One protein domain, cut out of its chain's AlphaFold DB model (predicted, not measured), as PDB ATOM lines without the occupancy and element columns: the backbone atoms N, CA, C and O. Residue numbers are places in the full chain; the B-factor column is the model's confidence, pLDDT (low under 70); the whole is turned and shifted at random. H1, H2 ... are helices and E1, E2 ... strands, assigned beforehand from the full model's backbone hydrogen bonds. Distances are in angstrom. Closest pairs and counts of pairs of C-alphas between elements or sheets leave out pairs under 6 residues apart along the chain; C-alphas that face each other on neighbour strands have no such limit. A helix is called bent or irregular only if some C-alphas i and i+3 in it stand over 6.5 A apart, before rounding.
ATOM      1  N   ILE A   4     181.437 189.173 206.133       53.22
ATOM      2  CA  ILE A   4     180.107 188.712 205.720       53.22
ATOM      3  C   ILE A   4     180.100 188.687 204.193       53.22
ATOM      4  O   ILE A   4     180.177 189.737 203.560       53.22
ATOM      5  N   GLN A   5     180.012 187.496 203.601       57.62
ATOM      6  CA  GLN A   5     179.823 187.336 202.159       57.62
ATOM      7  C   GLN A   5     178.373 186.912 201.915       57.62
ATOM      8  O   GLN A   5     177.977 185.802 202.263       57.62
ATOM      9  N   ARG A   6     177.564 187.809 201.341       55.12
ATOM     10  CA  ARG A   6     176.174 187.513 200.965       55.12
ATOM     11  C   ARG A   6     176.191 186.797 199.612       55.12
ATOM     12  O   ARG A   6     176.569 187.407 198.615       55.12
ATOM     13  N   LEU A   7     175.811 185.520 199.570       54.97
ATOM     14  CA  LEU A   7     175.459 184.868 198.307       54.97
ATOM     15  C   LEU A   7     174.029 185.294 197.955       54.97
ATOM     16  O   LEU A   7     173.115 185.123 198.757       54.97
ATOM     17  N   GLY A   8     173.867 185.925 196.795       51.25
ATOM     18  CA  GLY A   8     172.587 186.454 196.340       51.25
ATOM     19  C   GLY A   8     171.530 185.370 196.123       51.25
ATOM     20  O   GLY A   8     171.811 184.350 195.505       51.25
ATOM     21  N   SER A   9     170.325 185.696 196.600       58.28
ATOM     22  CA  SER A   9     169.004 185.222 196.164       58.28
ATOM     23  C   SER A   9     168.613 183.764 196.466       58.28
ATOM     24  O   SER A   9     168.631 182.920 195.586       58.28
ATOM     25  N   ALA A  10     168.119 183.576 197.705       51.53
ATOM     26  CA  ALA A  10     167.327 182.465 198.276       51.53
ATOM     27  C   ALA A  10     168.041 181.103 198.474       51.53
ATOM     28  O   ALA A  10     168.554 180.547 197.513       51.53
ATOM     29  N   PRO A  11     168.065 180.499 199.689       49.81
ATOM     30  CA  PRO A  11     167.558 180.930 200.999       49.81
ATOM     31  C   PRO A  11     168.525 181.915 201.682       49.81
ATOM     32  O   PRO A  11     169.691 182.002 201.316       49.81
ATOM     33  N   ASN A  12     168.058 182.661 202.688       57.00
ATOM     34  CA  ASN A  12     168.798 183.712 203.410       57.00
ATOM     35  C   ASN A  12     169.934 183.159 204.308       57.00
ATOM     36  O   ASN A  12     169.952 183.361 205.522       57.00
ATOM     37  N   LEU A  13     170.866 182.405 203.724       55.75
ATOM     38  CA  LEU A  13     172.001 181.804 204.406       55.75
ATOM     39  C   LEU A  13     173.156 182.810 204.448       55.75
ATOM     40  O   LEU A  13     174.011 182.864 203.564       55.75
ATOM     41  N   ASN A  14     173.179 183.624 205.499       61.19
ATOM     42  CA  ASN A  14     174.307 184.506 205.783       61.19
ATOM     43  C   ASN A  14     175.423 183.678 206.432       61.19
ATOM     44  O   ASN A  14     175.436 183.480 207.646       61.19
ATOM     45  N   VAL A  15     176.349 183.159 205.621       62.47
ATOM     46  CA  VAL A  15     177.517 182.433 206.133       62.47
ATOM     47  C   VAL A  15     178.449 183.434 206.808       62.47
ATOM     48  O   VAL A  15     179.099 184.250 206.151       62.47
ATOM     49  N   HIS A  16     178.497 183.374 208.135       69.38
ATOM     50  CA  HIS A  16     179.406 184.166 208.945       69.38
ATOM     51  C   HIS A  16     180.549 183.285 209.461       69.38
ATOM     52  O   HIS A  16     180.318 182.213 210.020       69.38
ATOM     53  N   PHE A  17     181.789 183.735 209.268       65.38
ATOM     54  CA  PHE A  17     182.972 183.044 209.774       65.38
ATOM     55  C   PHE A  17     183.449 183.695 211.072       65.38
ATOM     56  O   PHE A  17     183.899 184.841 211.068       65.38
ATOM     57  N   HIS A  18     183.413 182.932 212.163       71.44
ATOM     58  CA  HIS A  18     184.147 183.257 213.379       71.44
ATOM     59  C   HIS A  18     185.584 182.747 213.232       71.44
ATOM     60  O   HIS A  18     185.802 181.551 213.035       71.44
ATOM     61  N   MET A  19     186.566 183.648 213.304       66.69
ATOM     62  CA  MET A  19     187.983 183.290 213.252       66.69
ATOM     63  C   MET A  19     188.637 183.567 214.603       66.69
ATOM     64  O   MET A  19     188.681 184.712 215.053       66.69
ATOM     65  N   LEU A  20     189.132 182.506 215.239       68.44
ATOM     66  CA  LEU A  20     189.981 182.577 216.423       68.44
ATOM     67  C   LEU A  20     191.437 182.595 215.962       68.44
ATOM     68  O   LEU A  20     191.855 181.730 215.192       68.44
ATOM     69  N   PHE A  21     192.195 183.577 216.435       64.50
ATOM     70  CA  PHE A  21     193.635 183.650 216.223       64.50
ATOM     71  C   PHE A  21     194.330 183.423 217.559       64.50
ATOM     72  O   PHE A  21     194.005 184.084 218.544       64.50
ATOM     73  N   LEU A  22     195.277 182.491 217.588       68.25
ATOM     74  CA  LEU A  22     196.156 182.295 218.734       68.25
ATOM     75  C   LEU A  22     197.321 183.284 218.594       68.25
ATOM     76  O   LEU A  22     198.088 183.179 217.640       68.25
ATOM     77  N   ASP A  23     197.435 184.254 219.506       71.88
ATOM     78  CA  ASP A  23     198.549 185.227 219.517       71.88
ATOM     79  C   ASP A  23     199.863 184.583 219.994       71.88
ATOM     80  O   ASP A  23     200.963 184.996 219.633       71.88
ATOM     81  N   GLY A  24     199.764 183.488 220.739       77.00
ATOM     82  CA  GLY A  24     200.906 182.751 221.247       77.00
ATOM     83  C   GLY A  24     200.481 181.530 222.039       77.00
ATOM     84  O   GLY A  24     199.295 181.297 222.280       77.00
ATOM     85  N   VAL A  25     201.471 180.739 222.428       80.62
ATOM     86  CA  VAL A  25     201.316 179.622 223.359       80.62
ATOM     87  C   VAL A  25     202.212 179.873 224.562       80.62
ATOM     88  O   VAL A  25     203.329 180.364 224.409       80.62
ATOM     89  N   TYR A  26     201.745 179.537 225.760       82.12
ATOM     90  CA  TYR A  26     202.630 179.453 226.917       82.12
ATOM     91  C   TYR A  26     203.350 178.107 226.864       82.12
ATOM     92  O   TYR A  26     202.704 177.067 226.750       82.12
ATOM     93  N   ALA A  27     204.678 178.134 226.889       84.56
ATOM     94  CA  ALA A  27     205.511 176.942 226.898       84.56
ATOM     95  C   ALA A  27     206.476 177.004 228.079       84.56
ATOM     96  O   ALA A  27     207.097 178.039 228.320       84.56
ATOM     97  N   GLU A  28     206.593 175.892 228.794       88.69
ATOM     98  CA  GLU A  28     207.541 175.731 229.891       88.69
ATOM     99  C   GLU A  28     208.974 175.643 229.335       88.69
ATOM    100  O   GLU A  28     209.219 174.990 228.313       88.69
ATOM    101  N   ASP A  29     209.910 176.364 229.950       82.19
ATOM    102  CA  ASP A  29     211.338 176.206 229.676       82.19
ATOM    103  C   ASP A  29     211.934 175.020 230.450       82.19
ATOM    104  O   ASP A  29     211.270 174.361 231.245       82.19
ATOM    105  N   ALA A  30     213.217 174.735 230.216       85.62
ATOM    106  CA  ALA A  30     213.916 173.642 230.893       85.62
ATOM    107  C   ALA A  30     214.031 173.828 232.423       85.62
ATOM    108  O   ALA A  30     214.453 172.904 233.113       85.62
ATOM    109  N   TRP A  31     213.678 175.006 232.944       84.38
ATOM    110  CA  TRP A  31     213.773 175.383 234.352       84.38
ATOM    111  C   TRP A  31     212.397 175.567 235.012       84.38
ATOM    112  O   TRP A  31     212.331 176.039 236.145       84.38
ATOM    113  N   GLY A  32     211.310 175.186 234.334       83.44
ATOM    114  CA  GLY A  32     209.954 175.217 234.882       83.44
ATOM    115  C   GLY A  32     209.227 176.558 234.756       83.44
ATOM    116  O   GLY A  32     208.130 176.717 235.290       83.44
ATOM    117  N   ASN A  33     209.801 177.544 234.061       86.06
ATOM    118  CA  ASN A  33     209.154 178.842 233.881       86.06
ATOM    119  C   ASN A  33     208.262 178.832 232.639       86.06
ATOM    120  O   ASN A  33     208.683 178.424 231.555       86.06
ATOM    121  N   MET A  34     207.039 179.349 232.766       85.00
ATOM    122  CA  MET A  34     206.159 179.559 231.616       85.00
ATOM    123  C   MET A  34     206.577 180.802 230.833       85.00
ATOM    124  O   MET A  34     206.480 181.924 231.330       85.00
ATOM    125  N   HIS A  35     206.953 180.616 229.570       82.19
ATOM    126  CA  HIS A  35     207.245 181.708 228.644       82.19
ATOM    127  C   HIS A  35     206.183 181.804 227.562       82.19
ATOM    128  O   HIS A  35     205.804 180.808 226.941       82.19
ATOM    129  N   HIS A  36     205.738 183.026 227.283       80.50
ATOM    130  CA  HIS A  36     204.858 183.288 226.154       80.50
ATOM    131  C   HIS A  36     205.652 183.220 224.844       80.50
ATOM    132  O   HIS A  36     206.470 184.091 224.539       80.50
ATOM    133  N   ARG A  37     205.397 182.189 224.039       78.31
ATOM    134  CA  ARG A  37     205.917 182.068 222.676       78.31
ATOM    135  C   ARG A  37     204.884 182.610 221.708       78.31
ATOM    136  O   ARG A  37     203.887 181.951 221.414       78.31
ATOM    137  N   ARG A  38     205.143 183.812 221.201       76.25
ATOM    138  CA  ARG A  38     204.281 184.448 220.209       76.25
ATOM    139  C   ARG A  38     204.256 183.618 218.924       76.25
ATOM    140  O   ARG A  38     205.311 183.285 218.382       76.25
ATOM    141  N   VAL A  39     203.065 183.297 218.426       75.50
ATOM    142  CA  VAL A  39     202.936 182.703 217.093       75.50
ATOM    143  C   VAL A  39     203.236 183.801 216.076       75.50
ATOM    144  O   VAL A  39     202.840 184.953 216.255       75.50
ATOM    145  N   LYS A  40     203.965 183.465 215.005       74.12
ATOM    146  CA  LYS A  40     204.227 184.405 213.911       74.12
ATOM    147  C   LYS A  40     202.902 185.010 213.445       74.12
ATOM    148  O   LYS A  40     201.998 184.276 213.049       74.12
ATOM    149  N   THR A  41     202.813 186.339 213.465       72.19
ATOM    150  CA  THR A  41     201.640 187.056 212.966       72.19
ATOM    151  C   THR A  41     201.380 186.641 211.525       72.19
ATOM    152  O   THR A  41     202.255 186.767 210.663       72.19
ATOM    153  N   MET A  42     200.179 186.129 211.277       69.88
ATOM    154  CA  MET A  42     199.757 185.721 209.946       69.88
ATOM    155  C   MET A  42     199.733 186.943 209.031       69.88
ATOM    156  O   MET A  42     199.165 187.981 209.381       69.88
ATOM    157  N   ASN A  43     200.358 186.838 207.863       80.38
ATOM    158  CA  ASN A  43     200.337 187.942 206.914       80.38
ATOM    159  C   ASN A  43     198.981 188.002 206.184       80.38
ATOM    160  O   ASN A  43     198.238 187.022 206.111       80.38
ATOM    161  N   GLN A  44     198.654 189.158 205.602       77.12
ATOM    162  CA  GLN A  44     197.372 189.360 204.920       77.12
ATOM    163  C   GLN A  44     197.126 188.348 203.782       77.12
ATOM    164  O   GLN A  44     195.984 187.949 203.561       77.12
ATOM    165  N   LYS A  45     198.172 187.897 203.076       81.31
ATOM    166  CA  LYS A  45     198.045 186.910 201.988       81.31
ATOM    167  C   LYS A  45     197.698 185.521 202.524       81.31
ATOM    168  O   LYS A  45     196.817 184.867 201.974       81.31
ATOM    169  N   GLU A  46     198.348 185.092 203.603       80.88
ATOM    170  CA  GLU A  46     198.048 183.842 204.313       80.88
ATOM    171  C   GLU A  46     196.612 183.855 204.846       80.88
ATOM    172  O   GLU A  46     195.870 182.889 204.656       80.88
ATOM    173  N   LEU A  47     196.185 184.985 205.420       81.44
ATOM    174  CA  LEU A  47     194.820 185.166 205.903       81.44
ATOM    175  C   LEU A  47     193.796 185.033 204.769       81.44
ATOM    176  O   LEU A  47     192.853 184.247 204.875       81.44
ATOM    177  N   ILE A  48     193.996 185.756 203.662       82.00
ATOM    178  CA  ILE A  48     193.116 185.684 202.487       82.00
ATOM    179  C   ILE A  48     193.075 184.258 201.933       82.00
ATOM    180  O   ILE A  48     191.997 183.753 201.624       82.00
ATOM    181  N   HIS A  49     194.223 183.582 201.846       85.50
ATOM    182  CA  HIS A  49     194.305 182.217 201.337       85.50
ATOM    183  C   HIS A  49     193.503 181.224 202.192       85.50
ATOM    184  O   HIS A  49     192.749 180.404 201.657       85.50
ATOM    185  N   ILE A  50     193.618 181.316 203.520       84.19
ATOM    186  CA  ILE A  50     192.889 180.447 204.451       84.19
ATOM    187  C   ILE A  50     191.389 180.724 204.381       84.19
ATOM    188  O   ILE A  50     190.608 179.777 204.251       84.19
ATOM    189  N   VAL A  51     190.982 181.998 204.417       83.44
ATOM    190  CA  VAL A  51     189.570 182.388 204.301       83.44
ATOM    191  C   VAL A  51     188.990 181.864 202.993       83.44
ATOM    192  O   VAL A  51     187.997 181.144 203.015       83.44
ATOM    193  N   HIS A  52     189.643 182.139 201.863       83.44
ATOM    194  CA  HIS A  52     189.177 181.711 200.547       83.44
ATOM    195  C   HIS A  52     189.022 180.187 200.461       83.44
ATOM    196  O   HIS A  52     187.987 179.686 200.022       83.44
ATOM    197  N   THR A  53     190.007 179.433 200.952       86.12
ATOM    198  CA  THR A  53     189.971 177.963 200.931       86.12
ATOM    199  C   THR A  53     188.835 177.403 201.789       86.12
ATOM    200  O   THR A  53     188.167 176.444 201.389       86.12
ATOM    201  N   ARG A  54     188.589 177.984 202.969       84.44
ATOM    202  CA  ARG A  54     187.499 177.553 203.858       84.44
ATOM    203  C   ARG A  54     186.134 177.934 203.290       84.44
ATOM    204  O   ARG A  54     185.270 177.061 203.216       84.44
ATOM    205  N   SER A  55     185.971 179.164 202.801       82.00
ATOM    206  CA  SER A  55     184.746 179.634 202.146       82.00
ATOM    207  C   SER A  55     184.387 178.779 200.937       82.00
ATOM    208  O   SER A  55     183.260 178.298 200.839       82.00
ATOM    209  N   TYR A  56     185.359 178.501 200.066       83.50
ATOM    210  CA  TYR A  56     185.145 177.667 198.889       83.50
ATOM    211  C   TYR A  56     184.667 176.259 199.264       83.50
ATOM    212  O   TYR A  56     183.710 175.753 198.684       83.50
ATOM    213  N   ARG A  57     185.265 175.629 200.286       85.06
ATOM    214  CA  ARG A  57     184.832 174.300 200.755       85.06
ATOM    215  C   ARG A  57     183.404 174.302 201.300       85.06
ATOM    216  O   ARG A  57     182.678 173.343 201.040       85.06
ATOM    217  N   VAL A  58     183.013 175.348 202.031       81.81
ATOM    218  CA  VAL A  58     181.650 175.502 202.568       81.81
ATOM    219  C   VAL A  58     180.643 175.668 201.432       81.81
ATOM    220  O   VAL A  58     179.681 174.906 201.368       81.81
ATOM    221  N   VAL A  59     180.902 176.577 200.489       82.44
ATOM    222  CA  VAL A  59     180.042 176.789 199.311       82.44
ATOM    223  C   VAL A  59     179.891 175.491 198.519       82.44
ATOM    224  O   VAL A  59     178.776 175.032 198.280       82.44
ATOM    225  N   ARG A  60     181.004 174.817 198.218       83.06
ATOM    226  CA  ARG A  60     180.997 173.561 197.460       83.06
ATOM    227  C   ARG A  60     180.313 172.414 198.209       83.06
ATOM    228  O   ARG A  60     179.923 171.420 197.598       83.06
ATOM    229  N   PHE A  61     180.251 172.452 199.539       82.62
ATOM    230  CA  PHE A  61     179.491 171.486 200.336       82.62
ATOM    231  C   PHE A  61     177.986 171.756 200.250       82.62
ATOM    232  O   PHE A  61     177.225 170.815 200.044       82.62
ATOM    233  N   ILE A  62     177.578 173.024 200.341       80.56
ATOM    234  CA  ILE A  62     176.179 173.454 200.203       80.56
ATOM    235  C   ILE A  62     175.647 173.103 198.808       80.56
ATOM    236  O   ILE A  62     174.584 172.495 198.700       80.56
ATOM    237  N   GLU A  63     176.424 173.387 197.756       81.19
ATOM    238  CA  GLU A  63     176.114 173.009 196.368       81.19
ATOM    239  C   GLU A  63     175.850 171.505 196.228       81.19
ATOM    240  O   GLU A  63     174.832 171.100 195.675       81.19
ATOM    241  N   ARG A  64     176.726 170.659 196.792       83.44
ATOM    242  CA  ARG A  64     176.559 169.195 196.736       83.44
ATOM    243  C   ARG A  64     175.325 168.685 197.477       83.44
ATOM    244  O   ARG A  64     174.882 167.582 197.187       83.44
ATOM    245  N   ARG A  65     174.800 169.433 198.447       80.06
ATOM    246  CA  ARG A  65     173.600 169.044 199.199       80.06
ATOM    247  C   ARG A  65     172.295 169.489 198.535       80.06
ATOM    248  O   ARG A  65     171.244 169.253 199.116       80.06
ATOM    249  N   GLY A  66     172.349 170.130 197.364       75.06
ATOM    250  CA  GLY A  66     171.151 170.645 196.688       75.06
ATOM    251  C   GLY A  66     170.469 171.782 197.454       75.06
ATOM    252  O   GLY A  66     169.309 172.080 197.213       75.06
TER     253      GLY A  66
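This is residues 4 to 66 of the 69 residues of an uncharacterized protein of Porticoccaceae bacterium (UniProt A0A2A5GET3). The domain is a long, thin, open hairpin of chain: the small two-stranded hairpin E1 and E2 makes one end, and from it the single long helix H1 and the unnamed stretch of residues 4 to 23 both reach toward the other end. That stretch folds back on itself near Ser 9, where residues 4 to 5 pair with residues 15 to 16. The printed part has 63 residues with two named strands and one named helix, in the order E1, E2, H1 along the chain; the sheet has the order E1 - E2 and is antiparallel. The class is mixed, helices and strands, with under half of the residues in named elements. The whole is extended, a rod with a radius of gyration of the C-alphas of 18.3 A and spans of 59 by 22 by 17 A.

The sheet is made of E1, residues 24 to 28, and E2, residues 34 to 38, antiparallel neighbours with 151 degrees between their N-to-C directions. They form a hairpin, joined by a tight link of 5 residues. C-alphas 24 and 38 face each other at 3.9 A, and C-alphas 28 and 34 face each other at 4.4 A. N 25 and O 37, 2.9 A apart, and N 37 and O 25, 2.8 A apart, are within hydrogen-bond range. A tight link of 5 residues joins E2 to H1, residues 44 to 64. E1 and H1 are apart. In H1 every O i to N i+4 pair is within hydrogen-bond range. Outside the named strands, residues 4 to 5 pair with residues 15 to 16, antiparallel, in stretches too short to be named.

E1 runs from Gly 24, with its C-alpha at (200.906, 182.751, 221.247), to Glu 28. E2 runs from Met 34, with its C-alpha at (206.159, 179.559, 231.616), to Arg 38. H1 is 30.1 A from first to last C-alpha, from Gln 44 at (197.372, 189.360, 204.920) to Arg 64 at (176.559, 169.195, 196.736), and is not bent.

The two C-alphas farthest apart are those of Ser 9 and Trp 31, at 59.7 A, while those of Ile 4 and Gly 66 are 22.1 A apart. Residues 43 to 50, of which 44 to 50 belong to H1, stand free, as do residues 60 to 66, of which 60 to 64 belong to H1. The printed part has no cut, and neither link between named elements is long. The mean pLDDT of the printed part is 74.8; it is under 70 at residues 4 to 17, residues 19 to 22 and residue 42.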